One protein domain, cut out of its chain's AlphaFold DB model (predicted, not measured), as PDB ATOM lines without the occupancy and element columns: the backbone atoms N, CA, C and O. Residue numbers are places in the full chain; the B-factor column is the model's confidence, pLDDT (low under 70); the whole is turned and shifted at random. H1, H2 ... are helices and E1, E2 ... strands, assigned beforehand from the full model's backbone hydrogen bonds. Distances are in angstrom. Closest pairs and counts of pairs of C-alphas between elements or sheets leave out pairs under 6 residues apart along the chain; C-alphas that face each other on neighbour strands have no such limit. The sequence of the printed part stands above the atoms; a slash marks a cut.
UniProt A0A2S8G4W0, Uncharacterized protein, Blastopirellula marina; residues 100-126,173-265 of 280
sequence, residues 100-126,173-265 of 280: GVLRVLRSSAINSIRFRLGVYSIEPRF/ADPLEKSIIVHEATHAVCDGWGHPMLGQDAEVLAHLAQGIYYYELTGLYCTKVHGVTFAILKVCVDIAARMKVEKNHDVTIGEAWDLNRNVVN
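Overview. This is residues 100 to 126 and 173 to 265 of the 280 residues of an uncharacterized protein of Blastopirellula marina (UniProt A0A2S8G4W0). Helix H4 runs through the middle of a rounded body, with H3 packed on one side of it and the helical hairpin of H5 and H6 on the opposite side. A small strand hairpin, E1 and E2, sits beside H4; the short H1 packs on H3, and the short H2 on H4. The printed part has 120 residues, with six named helices and two named strands in the order H1, H2, E1, E2, H3, H4, H5, H6. The antiparallel sheet is E1 - E2, the class is mostly helix, and the whole is compact, with a radius of gyration of the C-alphas of 13.1 A and spans of 34 by 29 by 28 A.

Arrangement. Start at the hairpin of E1, residues 115 to 117, and E2, residues 120 to 122: N 117 and O 120, 2.9 A apart, are within hydrogen-bond range. Look next to the hub H4, residues 199 to 218, whose Leu 205 has its C-alpha 7.6 A from that of Leu 117, the closest to E1. H3, residues 175 to 191, touches H4 in a helical hairpin, closest at C-alphas 183 and 206, 4.5 A, opposite ways at 35.1 degrees, only just a steep tilt. H5, residues 228 to 246, touches H4 at residues 207 to 215 alone, closest at C-alphas 237 and 211, 4.7 A, a steep tilt of 62 degrees. H6, residues 253 to 263, is about perpendicular to H4 at 79 degrees and touches its residues 200 to 204 alone, closest at C-alphas 259 and 204, 6.3 A. H2, residues 108 to 112, touches H4, and H1, residues 100 to 105, touches H3. In H1, H3, H4, H5 and H6 every O i to N i+4 pair is within hydrogen-bond range; H2 has 0 of 1, but 2 of 2 O i to N i+3 pairs.

Along the chain. Find C-alpha 100 at (-121.346, -7.152, 25.684), where H1 begins. H4 spans 28.4 A, H5 27.8 A and H3 24.9 A; H6 ends at C-alpha 263, (-127.220, 19.702, 24.738).

Size, cuts and confidence. The C-alphas farthest apart, of Gly 194 and Lys 224, are 37.3 A apart. Residues 127 to 172 are not printed, with 23.3 A between C-alphas 126 and 173. Of the links printed whole, none is long. Residues 223 to 227 have pLDDT under 70.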
ATOM      1  N   GLY A 100    -121.864  -8.321  24.980       95.12
ATOM      2  CA  GLY A 100    -121.346  -7.152  25.684       95.12
ATOM      3  C   GLY A 100    -122.442  -6.141  26.025       95.12
ATOM      4  O   GLY A 100    -122.556  -5.723  27.181       95.12
ATOM      5  N   VAL A 101    -123.298  -5.809  25.053       97.00
ATOM      6  CA  VAL A 101    -124.455  -4.923  25.255       97.00
ATOM      7  C   VAL A 101    -125.442  -5.527  26.254       97.00
ATOM      8  O   VAL A 101    -125.793  -4.879  27.244       97.00
ATOM      9  N   LEU A 102    -125.845  -6.789  26.070       96.44
ATOM     10  CA  LEU A 102    -126.788  -7.455  26.976       96.44
ATOM     11  C   LEU A 102    -126.257  -7.530  28.408       96.44
ATOM     12  O   LEU A 102    -127.022  -7.357  29.358       96.44
ATOM     13  N   ARG A 103    -124.952  -7.751  28.586       96.12
ATOM     14  CA  ARG A 103    -124.312  -7.783  29.905       96.12
ATOM     15  C   ARG A 103    -124.411  -6.437  30.619       96.12
ATOM     16  O   ARG A 103    -124.656  -6.419  31.824       96.12
ATOM     17  N   VAL A 104    -124.256  -5.328  29.897       97.44
ATOM     18  CA  VAL A 104    -124.432  -3.977  30.448       97.44
ATOM     19  C   VAL A 104    -125.890  -3.728  30.822       97.44
ATOM     20  O   VAL A 104    -126.166  -3.394  31.976       97.44
ATOM     21  N   LEU A 105    -126.829  -3.981  29.904       98.06
ATOM     22  CA  LEU A 105    -128.262  -3.720  30.108       98.06
ATOM     23  C   LEU A 105    -128.927  -4.642  31.146       98.06
ATOM     24  O   LEU A 105    -129.993  -4.324  31.675       98.06
ATOM     25  N   ARG A 106    -128.300  -5.778  31.468       96.62
ATOM     26  CA  ARG A 106    -128.728  -6.704  32.531       96.62
ATOM     27  C   ARG A 106    -127.900  -6.576  33.816       96.62
ATOM     28  O   ARG A 106    -128.127  -7.336  34.757       96.62
ATOM     29  N   SER A 107    -126.949  -5.644  33.881       96.75
ATOM     30  CA  SER A 107    -126.102  -5.459  35.064       96.75
ATOM     31  C   SER A 107    -126.891  -4.909  36.258       96.75
ATOM     32  O   SER A 107    -127.911  -4.236  36.108       96.75
ATOM     33  N   SER A 108    -126.396  -5.144  37.476       95.88
ATOM     34  CA  SER A 108    -127.000  -4.572  38.687       95.88
ATOM     35  C   SER A 108    -126.929  -3.044  38.724       95.88
ATOM     36  O   SER A 108    -127.795  -2.429  39.342       95.88
ATOM     37  N   ALA A 109    -125.953  -2.432  38.043       96.94
ATOM     38  CA  ALA A 109    -125.807  -0.981  37.956       96.94
ATOM     39  C   ALA A 109    -126.981  -0.314  37.218       96.94
ATOM     40  O   ALA A 109    -127.341   0.806  37.548       96.94
ATOM     41  N   ILE A 110    -127.678  -1.016  36.315       98.19
ATOM     42  CA  ILE A 110    -128.916  -0.509  35.688       98.19
ATOM     43  C   ILE A 110    -129.997  -0.181  36.729       98.19
ATOM     44  O   ILE A 110    -130.842   0.678  36.494       98.19
ATOM     45  N   ASN A 111    -129.968  -0.816  37.906       95.88
ATOM     46  CA  ASN A 111    -130.935  -0.538  38.967       95.88
ATOM     47  C   ASN A 111    -130.808   0.877  39.553       95.88
ATOM     48  O   ASN A 111    -131.762   1.329  40.187       95.88
ATOM     49  N   SER A 112    -129.674   1.563  39.357       95.88
ATOM     50  CA  SER A 112    -129.492   2.950  39.802       95.88
ATOM     51  C   SER A 112    -130.155   3.960  38.866       95.88
ATOM     52  O   SER A 112    -130.465   5.069  39.300       95.88
ATOM     53  N   ILE A 113    -130.417   3.588  37.607       97.62
ATOM     54  CA  ILE A 113    -131.002   4.484  36.612       97.62
ATOM     55  C   ILE A 113    -132.505   4.605  36.861       97.62
ATOM     56  O   ILE A 113    -133.326   3.860  36.322       97.62
ATOM     57  N   ARG A 114    -132.860   5.562  37.714       97.50
ATOM     58  CA  ARG A 114    -134.238   5.945  38.001       97.50
ATOM     59  C   ARG A 114    -134.315   7.450  38.146       97.50
ATOM     60  O   ARG A 114    -133.725   7.994  39.078       97.50
ATOM     61  N   PHE A 115    -135.079   8.092  37.271       97.88
ATOM     62  CA  PHE A 115    -135.333   9.522  37.374       97.88
ATOM     63  C   PHE A 115    -136.607   9.965  36.651       97.88
ATOM     64  O   PHE A 115    -137.188   9.218  35.852       97.88
ATOM     65  N   ARG A 116    -137.042  11.191  36.950       97.31
ATOM     66  CA  ARG A 116    -138.103  11.905  36.234       97.31
ATOM     67  C   ARG A 116    -137.601  13.253  35.740       97.31
ATOM     68  O   ARG A 116    -136.972  13.990  36.495       97.31
ATOM     69  N   LEU A 117    -137.912  13.567  34.489       94.81
ATOM     70  CA  LEU A 117    -137.630  14.840  33.840       94.81
ATOM     71  C   LEU A 117    -138.939  15.373  33.256       94.81
ATOM     72  O   LEU A 117    -139.388  14.929  32.199       94.81
ATOM     73  N   GLY A 118    -139.583  16.292  33.975       93.50
ATOM     74  CA  GLY A 118    -140.927  16.748  33.625       93.50
ATOM     75  C   GLY A 118    -141.919  15.580  33.596       93.50
ATOM     76  O   GLY A 118    -142.132  14.921  34.612       93.50
ATOM     77  N   VAL A 119    -142.516  15.324  32.430       93.00
ATOM     78  CA  VAL A 119    -143.468  14.215  32.223       93.00
ATOM     79  C   VAL A 119    -142.793  12.879  31.904       93.00
ATOM     80  O   VAL A 119    -143.441  11.835  31.966       93.00
ATOM     81  N   TYR A 120    -141.503  12.892  31.570       95.31
ATOM     82  CA  TYR A 120    -140.768  11.693  31.191       95.31
ATOM     83  C   TYR A 120    -140.215  10.993  32.429       95.31
ATOM     84  O   TYR A 120    -139.696  11.633  33.347       95.31
ATOM     85  N   SER A 121    -140.281   9.663  32.453       96.62
ATOM     86  CA  SER A 121    -139.689   8.860  33.521       96.62
ATOM     87  C   SER A 121    -138.846   7.748  32.929       96.62
ATOM     88  O   SER A 121    -139.316   7.010  32.074       96.62
ATOM     89  N   ILE A 122    -137.618   7.605  33.421       97.69
ATOM     90  CA  ILE A 122    -136.721   6.506  33.071       97.69
ATOM     91  C   ILE A 122    -136.602   5.581  34.280       97.69
ATOM     92  O   ILE A 122    -136.357   6.021  35.404       97.69
ATOM     93  N   GLU A 123    -136.781   4.283  34.042       97.88
ATOM     94  CA  GLU A 123    -136.736   3.242  35.061       97.88
ATOM     95  C   GLU A 123    -135.890   2.040  34.609       97.88
ATOM     96  O   GLU A 123    -135.854   1.723  33.415       97.88
ATOM     97  N   PRO A 124    -135.329   1.253  35.551       98.12
ATOM     98  CA  PRO A 124    -134.490   0.097  35.222       98.12
ATOM     99  C   PRO A 124    -135.182  -0.945  34.330       98.12
ATOM    100  O   PRO A 124    -134.541  -1.620  33.525       98.12
ATOM    101  N   ARG A 125    -136.508  -1.095  34.459       97.25
ATOM    102  CA  ARG A 125    -137.290  -2.054  33.663       97.25
ATOM    103  C   ARG A 125    -137.275  -1.743  32.165       97.25
ATOM    104  O   ARG A 125    -137.418  -2.669  31.373       97.25
ATOM    105  N   PHE A 126    -137.082  -0.483  31.774       97.44
ATOM    106  CA  PHE A 126    -137.071  -0.106  30.363       97.44
ATOM    107  C   PHE A 126    -135.804  -0.603  29.660       97.44
ATOM    108  O   PHE A 126    -135.903  -1.204  28.596       97.44
ATOM    109  N   ALA A 173    -114.986  -2.462  27.806       91.31
ATOM    110  CA  ALA A 173    -113.942  -2.719  28.786       91.31
ATOM    111  C   ALA A 173    -114.044  -1.756  29.973       91.31
ATOM    112  O   ALA A 173    -114.007  -2.180  31.135       91.31
ATOM    113  N   ASP A 174    -114.212  -0.465  29.689       92.19
ATOM    114  CA  ASP A 174    -114.160   0.597  30.693       92.19
ATOM    115  C   ASP A 174    -115.554   1.157  31.061       92.19
ATOM    116  O   ASP A 174    -116.544   0.912  30.364       92.19
ATOM    117  N   PRO A 175    -115.695   1.858  32.206       94.12
ATOM    118  CA  PRO A 175    -116.983   2.413  32.628       94.12
ATOM    119  C   PRO A 175    -117.602   3.396  31.631       94.12
ATOM    120  O   PRO A 175    -118.828   3.496  31.579       94.12
ATOM    121  N   LEU A 176    -116.784   4.106  30.844       92.25
ATOM    122  CA  LEU A 176    -117.276   5.067  29.865       92.25
ATOM    123  C   LEU A 176    -117.925   4.336  28.688       92.25
ATOM    124  O   LEU A 176    -119.081   4.621  28.390       92.25
ATOM    125  N   GLU A 177    -117.255   3.338  28.108       93.81
ATOM    126  CA  GLU A 177    -117.814   2.486  27.045       93.81
ATOM    127  C   GLU A 177    -119.134   1.834  27.486       93.81
ATOM    128  O   GLU A 177    -120.127   1.865  26.761       93.81
ATOM    129  N   LYS A 178    -119.197   1.318  28.722       96.38
ATOM    130  CA  LYS A 178    -120.440   0.750  29.276       96.38
ATOM    131  C   LYS A 178    -121.540   1.802  29.422       96.38
ATOM    132  O   LYS A 178    -122.699   1.507  29.153       96.38
ATOM    133  N   SER A 179    -121.200   3.016  29.854       96.19
ATOM    134  CA  SER A 179    -122.174   4.107  29.983       96.19
ATOM    135  C   SER A 179    -122.680   4.614  28.628       96.19
ATOM    136  O   SER A 179    -123.843   4.985  28.522       96.19
ATOM    137  N   ILE A 180    -121.854   4.568  27.578       95.25
ATOM    138  CA  ILE A 180    -122.258   4.927  26.212       95.25
ATOM    139  C   ILE A 180    -123.323   3.948  25.693       95.25
ATOM    140  O   ILE A 180    -124.315   4.372  25.118       95.25
ATOM    141  N   ILE A 181    -123.222   2.649  25.997       97.44
ATOM    142  CA  ILE A 181    -124.304   1.693  25.676       97.44
ATOM    143  C   ILE A 181    -125.626   2.098  26.342       97.44
ATOM    144  O   ILE A 181    -126.690   1.951  25.749       97.44
ATOM    145  N   VAL A 182    -125.574   2.604  27.578       98.25
ATOM    146  CA  VAL A 182    -126.764   3.085  28.297       98.25
ATOM    147  C   VAL A 182    -127.339   4.345  27.651       98.25
ATOM    148  O   VAL A 182    -128.561   4.459  27.572       98.25
ATOM    149  N   HIS A 183    -126.488   5.252  27.161       97.19
ATOM    150  CA  HIS A 183    -126.919   6.405  26.367       97.19
ATOM    151  C   HIS A 183    -127.743   5.932  25.160       97.19
ATOM    152  O   HIS A 183    -128.928   6.242  25.060       97.19
ATOM    153  N   GLU A 184    -127.164   5.074  24.320       97.06
ATOM    154  CA  GLU A 184    -127.831   4.578  23.110       97.06
ATOM    155  C   GLU A 184    -129.087   3.754  23.409       97.06
ATOM    156  O   GLU A 184    -130.099   3.850  22.718       97.06
ATOM    157  N   ALA A 185    -129.064   2.954  24.476       97.44
ATOM    158  CA  ALA A 185    -130.238   2.210  24.910       97.44
ATOM    159  C   ALA A 185    -131.360   3.127  25.411       97.44
ATOM    160  O   ALA A 185    -132.519   2.725  25.361       97.44
ATOM    161  N   THR A 186    -131.049   4.335  25.889       97.31
ATOM    162  CA  THR A 186    -132.071   5.303  26.306       97.31
ATOM    163  C   THR A 186    -132.837   5.838  25.103       97.31
ATOM    164  O   THR A 186    -134.058   5.925  25.180       97.31
ATOM    165  N   HIS A 187    -132.173   6.072  23.967       94.81
ATOM    166  CA  HIS A 187    -132.867   6.395  22.713       94.81
ATOM    167  C   HIS A 187    -133.831   5.271  22.306       94.81
ATOM    168  O   HIS A 187    -135.004   5.527  22.055       94.81
ATOM    169  N   ALA A 188    -133.402   4.009  22.399       94.81
ATOM    170  CA  ALA A 188    -134.288   2.862  22.170       94.81
ATOM    171  C   ALA A 188    -135.451   2.758  23.186       94.81
ATOM    172  O   ALA A 188    -136.516   2.223  22.868       94.81
ATOM    173  N   VAL A 189    -135.275   3.246  24.422       95.62
ATOM    174  CA  VAL A 189    -136.371   3.365  25.402       95.62
ATOM    175  C   VAL A 189    -137.375   4.428  24.959       95.62
ATOM    176  O   VAL A 189    -138.576   4.162  25.037       95.62
ATOM    177  N   CYS A 190    -136.896   5.588  24.502       93.88
ATOM    178  CA  CYS A 190    -137.734   6.682  24.014       93.88
ATOM    179  C   CYS A 190    -138.592   6.241  22.818       93.88
ATOM    180  O   CYS A 190    -139.798   6.487  22.827       93.88
ATOM    181  N   ASP A 191    -138.023   5.498  21.864       90.00
ATOM    182  CA  ASP A 191    -138.774   4.908  20.741       90.00
ATOM    183  C   ASP A 191    -139.917   4.018  21.227       90.00
ATOM    184  O   ASP A 191    -141.050   4.102  20.757       90.00
ATOM    185  N   GLY A 192    -139.646   3.189  22.236       88.19
ATOM    186  CA  GLY A 192    -140.622   2.251  22.781       88.19
ATOM    187  C   GLY A 192    -141.800   2.892  23.526       88.19
ATOM    188  O   GLY A 192    -142.678   2.150  23.983       88.19
ATOM    189  N   TRP A 193    -141.824   4.219  23.704       88.69
ATOM    190  CA  TRP A 193    -142.938   4.937  24.333       88.69
ATOM    191  C   TRP A 193    -144.087   5.253  23.383       88.69
ATOM    192  O   TRP A 193    -145.198   5.464  23.866       88.69
ATOM    193  N   GLY A 194    -143.873   5.253  22.068       83.44
ATOM    194  CA  GLY A 194    -144.977   5.499  21.139       83.44
ATOM    195  C   GLY A 194    -145.450   6.957  21.082       83.44
ATOM    196  O   GLY A 194    -146.596   7.220  20.712       83.44
ATOM    197  N   HIS A 195    -144.630   7.913  21.532       80.62
ATOM    198  CA  HIS A 195    -145.001   9.326  21.630       80.62
ATOM    199  C   HIS A 195    -143.930  10.225  21.004       80.62
ATOM    200  O   HIS A 195    -142.750  10.016  21.283       80.62
ATOM    201  N   PRO A 196    -144.325  11.259  20.233       81.94
ATOM    202  CA  PRO A 196    -143.385  12.239  19.710       81.94
ATOM    203  C   PRO A 196    -142.597  12.910  20.836       81.94
ATOM    204  O   PRO A 196    -143.180  13.435  21.785       81.94
ATOM    205  N   MET A 197    -141.277  12.937  20.690       87.25
ATOM    206  CA  MET A 197    -140.358  13.620  21.594       87.25
ATOM    207  C   MET A 197    -139.437  14.531  20.788       87.25
ATOM    208  O   MET A 197    -139.040  14.193  19.672       87.25
ATOM    209  N   LEU A 198    -139.083  15.690  21.345       88.31
ATOM    210  CA  LEU A 198    -138.047  16.533  20.755       88.31
ATOM    211  C   LEU A 198    -136.702  15.806  20.845       88.31
ATOM    212  O   LEU A 198    -136.353  15.291  21.904       88.31
ATOM    213  N   GLY A 199    -135.907  15.824  19.771       86.44
ATOM    214  CA  GLY A 199    -134.583  15.186  19.778       86.44
ATOM    215  C   GLY A 199    -133.696  15.673  20.930       86.44
ATOM    216  O   GLY A 199    -132.995  14.888  21.553       86.44
ATOM    217  N   GLN A 200    -133.810  16.951  21.294       88.88
ATOM    218  CA  GLN A 200    -133.111  17.521  22.445       88.88
ATOM    219  C   GLN A 200    -133.533  16.891  23.784       88.88
ATOM    220  O   GLN A 200    -132.669  16.617  24.614       88.88
ATOM    221  N   ASP A 201    -134.827  16.637  23.998       91.06
ATOM    222  CA  ASP A 201    -135.304  15.991  25.226       91.06
ATOM    223  C   ASP A 201    -134.762  14.556  25.317       91.06
ATOM    224  O   ASP A 201    -134.297  14.141  26.379       91.06
ATOM    225  N   ALA A 202    -134.744  13.823  24.196       92.50
ATOM    226  CA  ALA A 202    -134.190  12.471  24.130       92.50
ATOM    227  C   ALA A 202    -132.692  12.446  24.479       92.50
ATOM    228  O   ALA A 202    -132.263  11.635  25.299       92.50
ATOM    229  N   GLU A 203    -131.910  13.379  23.931       93.06
ATOM    230  CA  GLU A 203    -130.485  13.541  24.253       93.06
ATOM    231  C   GLU A 203    -130.251  13.876  25.731       93.06
ATOM    232  O   GLU A 203    -129.341  13.330  26.363       93.06
ATOM    233  N   VAL A 204    -131.092  14.730  26.328       94.50
ATOM    234  CA  VAL A 204    -131.022  15.031  27.765       94.50
ATOM    235  C   VAL A 204    -131.292  13.775  28.598       94.50
ATOM    236  O   VAL A 204    -130.536  13.491  29.532       94.50
ATOM    237  N   LEU A 205    -132.335  13.004  28.267       96.06
ATOM    238  CA  LEU A 205    -132.640  11.740  28.945       96.06
ATOM    239  C   LEU A 205    -131.467  10.753  28.825       96.06
ATOM    240  O   LEU A 205    -131.062  10.159  29.828       96.06
ATOM    241  N   ALA A 206    -130.901  10.607  27.625       96.06
ATOM    242  CA  ALA A 206    -129.811   9.681  27.336       96.06
ATOM    243  C   ALA A 206    -128.520  10.039  28.081       96.06
ATOM    244  O   ALA A 206    -127.924   9.182  28.743       96.06
ATOM    245  N   HIS A 207    -128.114  11.310  28.066       95.75
ATOM    246  CA  HIS A 207    -126.949  11.761  28.823       95.75
ATOM    247  C   HIS A 207    -127.144  11.663  30.338       95.75
ATOM    248  O   HIS A 207    -126.203  11.295  31.050       95.75
ATOM    249  N   LEU A 208    -128.348  11.930  30.848       96.94
ATOM    250  CA  LEU A 208    -128.618  11.783  32.274       96.94
ATOM    251  C   LEU A 208    -128.541  10.311  32.709       96.94
ATOM    252  O   LEU A 208    -127.886  10.000  33.707       96.94
ATOM    253  N   ALA A 209    -129.123   9.391  31.934       97.88
ATOM    254  CA  ALA A 209    -129.006   7.954  32.178       97.88
ATOM    255  C   ALA A 209    -127.544   7.475  32.128       97.88
ATOM    256  O   ALA A 209    -127.098   6.745  33.020       97.88
ATOM    257  N   GLN A 210    -126.780   7.942  31.135       96.56
ATOM    258  CA  GLN A 210    -125.343   7.696  31.013       96.56
ATOM    259  C   GLN A 210    -124.578   8.168  32.256       96.56
ATOM    260  O   GLN A 210    -123.782   7.407  32.809       96.56
ATOM    261  N   GLY A 211    -124.833   9.396  32.722       95.69
ATOM    262  CA  GLY A 211    -124.181   9.975  33.897       95.69
ATOM    263  C   GLY A 211    -124.486   9.214  35.186       95.69
ATOM    264  O   GLY A 211    -123.563   8.898  35.938       95.69
ATOM    265  N   ILE A 212    -125.751   8.842  35.409       96.69
ATOM    266  CA  ILE A 212    -126.164   8.038  36.571       96.69
ATOM    267  C   ILE A 212    -125.472   6.675  36.571       96.69
ATOM    268  O   ILE A 212    -124.914   6.258  37.589       96.69
ATOM    269  N   TYR A 213    -125.462   5.992  35.429       97.31
ATOM    270  CA  TYR A 213    -124.816   4.691  35.308       97.31
ATOM    271  C   TYR A 213    -123.293   4.778  35.483       97.31
ATOM    272  O   TYR A 213    -122.699   3.970  36.198       97.31
ATOM    273  N   TYR A 214    -122.651   5.783  34.882       95.69
ATOM    274  CA  TYR A 214    -121.217   6.024  35.042       95.69
ATOM    275  C   TYR A 214    -120.844   6.290  36.505       95.69
ATOM    276  O   TYR A 214    -119.880   5.713  37.021       95.69
ATOM    277  N   TYR A 215    -121.618   7.136  37.189       95.81
ATOM    278  CA  TYR A 215    -121.405   7.434  38.601       95.81
ATOM    279  C   TYR A 215    -121.615   6.196  39.478       95.81
ATOM    280  O   TYR A 215    -120.845   5.971  40.405       95.81
ATOM    281  N   GLU A 216    -122.588   5.339  39.160       95.56
ATOM    282  CA  GLU A 216    -122.783   4.079  39.883       95.56
ATOM    283  C   GLU A 216    -121.582   3.133  39.752       95.56
ATOM    284  O   GLU A 216    -121.190   2.499  40.729       95.56
ATOM    285  N   LEU A 217    -120.963   3.061  38.571       94.06
ATOM    286  CA  LEU A 217    -119.799   2.201  38.351       94.06
ATOM    287  C   LEU A 217    -118.517   2.712  39.011       94.06
ATOM    288  O   LEU A 217    -117.642   1.911  39.336       94.06
ATOM    289  N   THR A 218    -118.364   4.029  39.138       94.00
ATOM    290  CA  THR A 218    -117.074   4.639  39.497       94.00
ATOM    291  C   THR A 218    -117.079   5.319  40.858       94.00
ATOM    292  O   THR A 218    -116.040   5.376  41.508       94.00
ATOM    293  N   GLY A 219    -118.217   5.868  41.286       92.25
ATOM    294  CA  GLY A 219    -118.306   6.804  42.406       92.25
ATOM    295  C   GLY A 219    -117.554   8.119  42.171       92.25
ATOM    296  O   GLY A 219    -117.387   8.896  43.109       92.25
ATOM    297  N   LEU A 220    -117.070   8.369  40.950       87.94
ATOM    298  CA  LEU A 220    -116.210   9.502  40.630       87.94
ATOM    299  C   LEU A 220    -116.963  10.558  39.830       87.94
ATOM    300  O   LEU A 220    -117.734  10.256  38.920       87.94
ATOM    301  N   TYR A 221    -116.635  11.815  40.117       83.75
ATOM    302  CA  TYR A 221    -116.905  12.917  39.206       83.75
ATOM    303  C   TYR A 221    -116.061  12.754  37.940       83.75
ATOM    304  O   TYR A 221    -114.908  12.311  37.990       83.75
ATOM    305  N   CYS A 222    -116.618  13.119  36.789       73.50
ATOM    306  CA  CYS A 222    -115.880  13.062  35.533       73.50
ATOM    307  C   CYS A 222    -114.763  14.125  35.552       73.50
ATOM    308  O   CYS A 222    -115.050  15.320  35.562       73.50
ATOM    309  N   THR A 223    -113.487  13.709  35.580       64.88
ATOM    310  CA  THR A 223    -112.330  14.616  35.790       64.88
ATOM    311  C   THR A 223    -111.338  14.723  34.622       64.88
ATOM    312  O   THR A 223    -110.467  15.589  34.664       64.88
ATOM    313  N   LYS A 224    -111.427  13.891  33.568       57.69
ATOM    314  CA  LYS A 224    -110.462  13.894  32.442       57.69
ATOM    315  C   LYS A 224    -111.053  14.502  31.165       57.69
ATOM    316  O   LYS A 224    -112.031  13.998  30.638       57.69
ATOM    317  N   VAL A 225    -110.431  15.582  30.690       48.97
ATOM    318  CA  VAL A 225    -111.030  16.619  29.829       48.97
ATOM    319  C   VAL A 225    -110.721  16.410  28.341       48.97
ATOM    320  O   VAL A 225    -109.580  16.105  28.020       48.97
ATOM    321  N   HIS A 226    -111.723  16.592  27.464       55.25
ATOM    322  CA  HIS A 226    -111.760  17.475  26.270       55.25
ATOM    323  C   HIS A 226    -113.070  17.235  25.475       55.25
ATOM    324  O   HIS A 226    -113.354  16.103  25.097       55.25
ATOM    325  N   GLY A 227    -113.858  18.289  25.196       68.06
ATOM    326  CA  GLY A 227    -115.026  18.248  24.287       68.06
ATOM    327  C   GLY A 227    -116.387  18.615  24.910       68.06
ATOM    328  O   GLY A 227    -116.545  18.623  26.128       68.06
ATOM    329  N   VAL A 228    -117.379  18.916  24.059       71.62
ATOM    330  CA  VAL A 228    -118.733  19.375  24.455       71.62
ATOM    331  C   VAL A 228    -119.518  18.283  25.192       71.62
ATOM    332  O   VAL A 228    -120.105  18.543  26.240       71.62
ATOM    333  N   THR A 229    -119.445  17.035  24.721       80.62
ATOM    334  CA  THR A 229    -120.105  15.870  25.341       80.62
ATOM    335  C   THR A 229    -119.689  15.665  26.799       80.62
ATOM    336  O   THR A 229    -120.488  15.266  27.643       80.62
ATOM    337  N   PHE A 230    -118.439  15.992  27.132       83.00
ATOM    338  CA  PHE A 230    -117.929  15.856  28.491       83.00
ATOM    339  C   PHE A 230    -118.536  16.881  29.457       83.00
ATOM    340  O   PHE A 230    -118.798  16.552  30.613       83.00
ATOM    341  N   ALA A 231    -118.783  18.113  28.997       85.81
ATOM    342  CA  ALA A 231    -119.420  19.141  29.818       85.81
ATOM    343  C   ALA A 231    -120.831  18.707  30.242       85.81
ATOM    344  O   ALA A 231    -121.189  18.845  31.411       85.81
ATOM    345  N   ILE A 232    -121.581  18.090  29.324       90.44
ATOM    346  CA  ILE A 232    -122.901  17.513  29.611       90.44
ATOM    347  C   ILE A 232    -122.777  16.367  30.611       90.44
ATOM    348  O   ILE A 232    -123.483  16.350  31.619       90.44
ATOM    349  N   LEU A 233    -121.852  15.430  30.371       89.94
ATOM    350  CA  LEU A 233    -121.669  14.280  31.253       89.94
ATOM    351  C   LEU A 233    -121.292  14.707  32.677       89.94
ATOM    352  O   LEU A 233    -121.778  14.115  33.637       89.94
ATOM    353  N   LYS A 234    -120.483  15.762  32.831       91.06
ATOM    354  CA  LYS A 234    -120.175  16.336  34.144       91.06
ATOM    355  C   LYS A 234    -121.444  16.807  34.859       91.06
ATOM    356  O   LYS A 234    -121.646  16.413  36.002       91.06
ATOM    357  N   VAL A 235    -122.303  17.587  34.195       92.50
ATOM    358  CA  VAL A 235    -123.587  18.030  34.775       92.50
ATOM    359  C   VAL A 235    -124.448  16.821  35.159       92.50
ATOM    360  O   VAL A 235    -124.977  16.768  36.264       92.50
ATOM    361  N   CYS A 236    -124.525  15.803  34.301       94.06
ATOM    362  CA  CYS A 236    -125.289  14.585  34.580       94.06
ATOM    363  C   CYS A 236    -124.761  13.814  35.799       94.06
ATOM    364  O   CYS A 236    -125.549  13.299  36.589       94.06
ATOM    365  N   VAL A 237    -123.438  13.731  35.971       93.56
ATOM    366  CA  VAL A 237    -122.815  13.084  37.137       93.56
ATOM    367  C   VAL A 237    -123.033  13.904  38.411       93.56
ATOM    368  O   VAL A 237    -123.295  13.319  39.460       93.56
ATOM    369  N   ASP A 238    -122.991  15.237  38.325       93.44
ATOM    370  CA  ASP A 238    -123.303  16.130  39.448       93.44
ATOM    371  C   ASP A 238    -124.760  15.909  39.923       93.44
ATOM    372  O   ASP A 238    -125.008  15.713  41.117       93.44
ATOM    373  N   ILE A 239    -125.711  15.811  38.983       94.50
ATOM    374  CA  ILE A 239    -127.118  15.471  39.259       94.50
ATOM    375  C   ILE A 239    -127.238  14.061  39.853       94.50
ATOM    376  O   ILE A 239    -127.921  13.866  40.857       94.50
ATOM    377  N   ALA A 240    -126.556  13.067  39.278       93.38
ATOM    378  CA  ALA A 240    -126.587  11.688  39.768       93.38
ATOM    379  C   ALA A 240    -126.088  11.569  41.216       93.38
ATOM    380  O   ALA A 240    -126.696  10.871  42.035       93.38
ATOM    381  N   ALA A 241    -124.997  12.267  41.543       93.69
ATOM    382  CA  ALA A 241    -124.451  12.318  42.891       93.69
ATOM    383  C   ALA A 241    -125.470  12.915  43.872       93.69
ATOM    384  O   ALA A 241    -125.726  12.318  44.922       93.69
ATOM    385  N   ARG A 242    -126.120  14.028  43.500       95.12
ATOM    386  CA  ARG A 242    -127.205  14.624  44.293       95.12
ATOM    387  C   ARG A 242    -128.355  13.641  44.502       95.12
ATOM    388  O   ARG A 242    -128.722  13.387  45.648       95.12
ATOM    389  N   MET A 243    -128.896  13.054  43.431       94.75
ATOM    390  CA  MET A 243    -130.022  12.113  43.506       94.75
ATOM    391  C   MET A 243    -129.731  10.952  44.464       94.75
ATOM    392  O   MET A 243    -130.599  10.542  45.239       94.75
ATOM    393  N   LYS A 244    -128.491  10.444  44.453       92.12
ATOM    394  CA  LYS A 244    -128.052   9.366  45.345       92.12
ATOM    395  C   LYS A 244    -128.024   9.798  46.814       92.12
ATOM    396  O   LYS A 244    -128.455   9.028  47.670       92.12
ATOM    397  N   VAL A 245    -127.538  11.006  47.103       93.38
ATOM    398  CA  VAL A 245    -127.467  11.560  48.469       93.38
ATOM    399  C   VAL A 245    -128.859  11.878  49.010       93.38
ATOM    400  O   VAL A 245    -129.201  11.479  50.122       93.38
ATOM    401  N   GLU A 246    -129.681  12.558  48.215       94.19
ATOM    402  CA  GLU A 246    -131.002  13.039  48.628       94.19
ATOM    403  C   GLU A 246    -132.080  11.951  48.588       94.19
ATOM    404  O   GLU A 246    -133.160  12.134  49.146       94.19
ATOM    405  N   LYS A 247    -131.810  10.819  47.918       93.31
ATOM    406  CA  LYS A 247    -132.809   9.788  47.577       93.31
ATOM    407  C   LYS A 247    -134.015  10.368  46.825       93.31
ATOM    408  O   LYS A 247    -135.119   9.828  46.898       93.31
ATOM    409  N   ASN A 248    -133.790  11.464  46.105       92.94
ATOM    410  CA  ASN A 248    -134.768  12.129  45.262       92.94
ATOM    411  C   ASN A 248    -134.404  11.884  43.798       92.94
ATOM    412  O   ASN A 248    -133.296  12.193  43.373       92.94
ATOM    413  N   HIS A 249    -135.345  11.335  43.041       93.75
ATOM    414  CA  HIS A 249    -135.162  10.954  41.644       93.75
ATOM    415  C   HIS A 249    -135.706  12.002  40.663       93.75
ATOM    416  O   HIS A 249    -135.641  11.802  39.452       93.75
ATOM    417  N   ASP A 250    -136.241  13.113  41.161       95.81
ATOM    418  CA  ASP A 250    -136.743  14.182  40.311       95.81
ATOM    419  C   ASP A 250    -135.596  15.117  39.897       95.81
ATOM    420  O   ASP A 250    -134.787  15.565  40.722       95.81
ATOM    421  N   VAL A 251    -135.519  15.393  38.595       95.38
ATOM    422  CA  VAL A 251    -134.669  16.446  38.036       95.38
ATOM    423  C   VAL A 251    -135.375  17.778  38.257       95.38
ATOM    424  O   VAL A 251    -136.528  17.961  37.861       95.38
ATOM    425  N   THR A 252    -134.693  18.717  38.901       94.94
ATOM    426  CA  THR A 252    -135.236  20.056  39.140       94.94
ATOM    427  C   THR A 252    -135.328  20.854  37.837       94.94
ATOM    428  O   THR A 252    -134.627  20.583  36.864       94.94
ATOM    429  N   ILE A 253    -136.162  21.896  37.821       91.44
ATOM    430  CA  ILE A 253    -136.293  22.791  36.657       91.44
ATOM    431  C   ILE A 253    -134.945  23.437  36.296       91.44
ATOM    432  O   ILE A 253    -134.621  23.549  35.115       91.44
ATOM    433  N   GLY A 254    -134.147  23.829  37.298       93.25
ATOM    434  CA  GLY A 254    -132.818  24.407  37.080       93.25
ATOM    435  C   GLY A 254    -131.854  23.419  36.423       93.25
ATOM    436  O   GLY A 254    -131.237  23.743  35.416       93.25
ATOM    437  N   GLU A 255    -131.805  22.181  36.920       94.81
ATOM    438  CA  GLU A 255    -130.978  21.118  36.333       94.81
ATOM    439  C   GLU A 255    -131.409  20.773  34.904       94.81
ATOM    440  O   GLU A 255    -130.570  20.612  34.021       94.81
ATOM    441  N   ALA A 256    -132.720  20.694  34.657       92.25
ATOM    442  CA  ALA A 256    -133.261  20.467  33.323       92.25
ATOM    443  C   ALA A 256    -132.855  21.589  32.354       92.25
ATOM    444  O   ALA A 256    -132.520  21.321  31.199       92.25
ATOM    445  N   TRP A 257    -132.866  22.843  32.815       90.94
ATOM    446  CA  TRP A 257    -132.436  23.991  32.021       90.94
ATOM    447  C   TRP A 257    -130.933  23.948  31.719       90.94
ATOM    448  O   TRP A 257    -130.535  24.135  30.568       90.94
ATOM    449  N   ASP A 258    -130.107  23.626  32.717       91.38
ATOM    450  CA  ASP A 258    -128.658  23.495  32.550       91.38
ATOM    451  C   ASP A 258    -128.296  22.369  31.575       91.38
ATOM    452  O   ASP A 258    -127.472  22.569  30.679       91.38
ATOM    453  N   LEU A 259    -128.939  21.202  31.687       91.88
ATOM    454  CA  LEU A 259    -128.746  20.097  30.746       91.88
ATOM    455  C   LEU A 259    -129.114  20.512  29.322       91.88
ATOM    456  O   LEU A 259    -128.295  20.382  28.411       91.88
ATOM    457  N   ASN A 260    -130.305  21.085  29.144       89.81
ATOM    458  CA  ASN A 260    -130.780  21.551  27.846       89.81
ATOM    459  C   ASN A 260    -129.819  22.558  27.208       89.81
ATOM    460  O   ASN A 260    -129.450  22.410  26.044       89.81
ATOM    461  N   ARG A 261    -129.350  23.544  27.980       90.25
ATOM    462  CA  ARG A 261    -128.394  24.550  27.508       90.25
ATOM    463  C   ARG A 261    -127.091  23.930  27.002       90.25
ATOM    464  O   ARG A 261    -126.486  24.471  26.081       90.25
ATOM    465  N   ASN A 262    -126.628  22.831  27.592       87.88
ATOM    466  CA  ASN A 262    -125.416  22.166  27.124       87.88
ATOM    467  C   ASN A 262    -125.687  21.276  25.897       87.88
ATOM    468  O   ASN A 262    -124.881  21.279  24.968       87.88
ATOM    469  N   VAL A 263    -126.831  20.587  25.852       88.44
ATOM    470  CA  VAL A 263    -127.220  19.702  24.738       88.44
ATOM    471  C   VAL A 263    -127.427  20.469  23.430       88.44
ATOM    472  O   VAL A 263    -126.955  20.014  22.394       88.44
ATOM    473  N   VAL A 264    -128.030  21.665  23.445       86.69
ATOM    474  CA  VAL A 264    -128.228  22.469  22.211       86.69
ATOM    475  C   VAL A 264    -126.933  22.886  21.516       86.69
ATOM    476  O   VAL A 264    -126.961  23.281  20.355       86.69
ATOM    477  N   ASN A 265    -125.802  22.828  22.220       85.00
ATOM    478  CA  ASN A 265    -124.494  23.161  21.664       85.00
ATOM    479  C   ASN A 265    -123.772  21.935  21.080       85.00
ATOM    480  O   ASN A 265    -122.639  22.062  20.609       85.00
TER     481      ASN A 265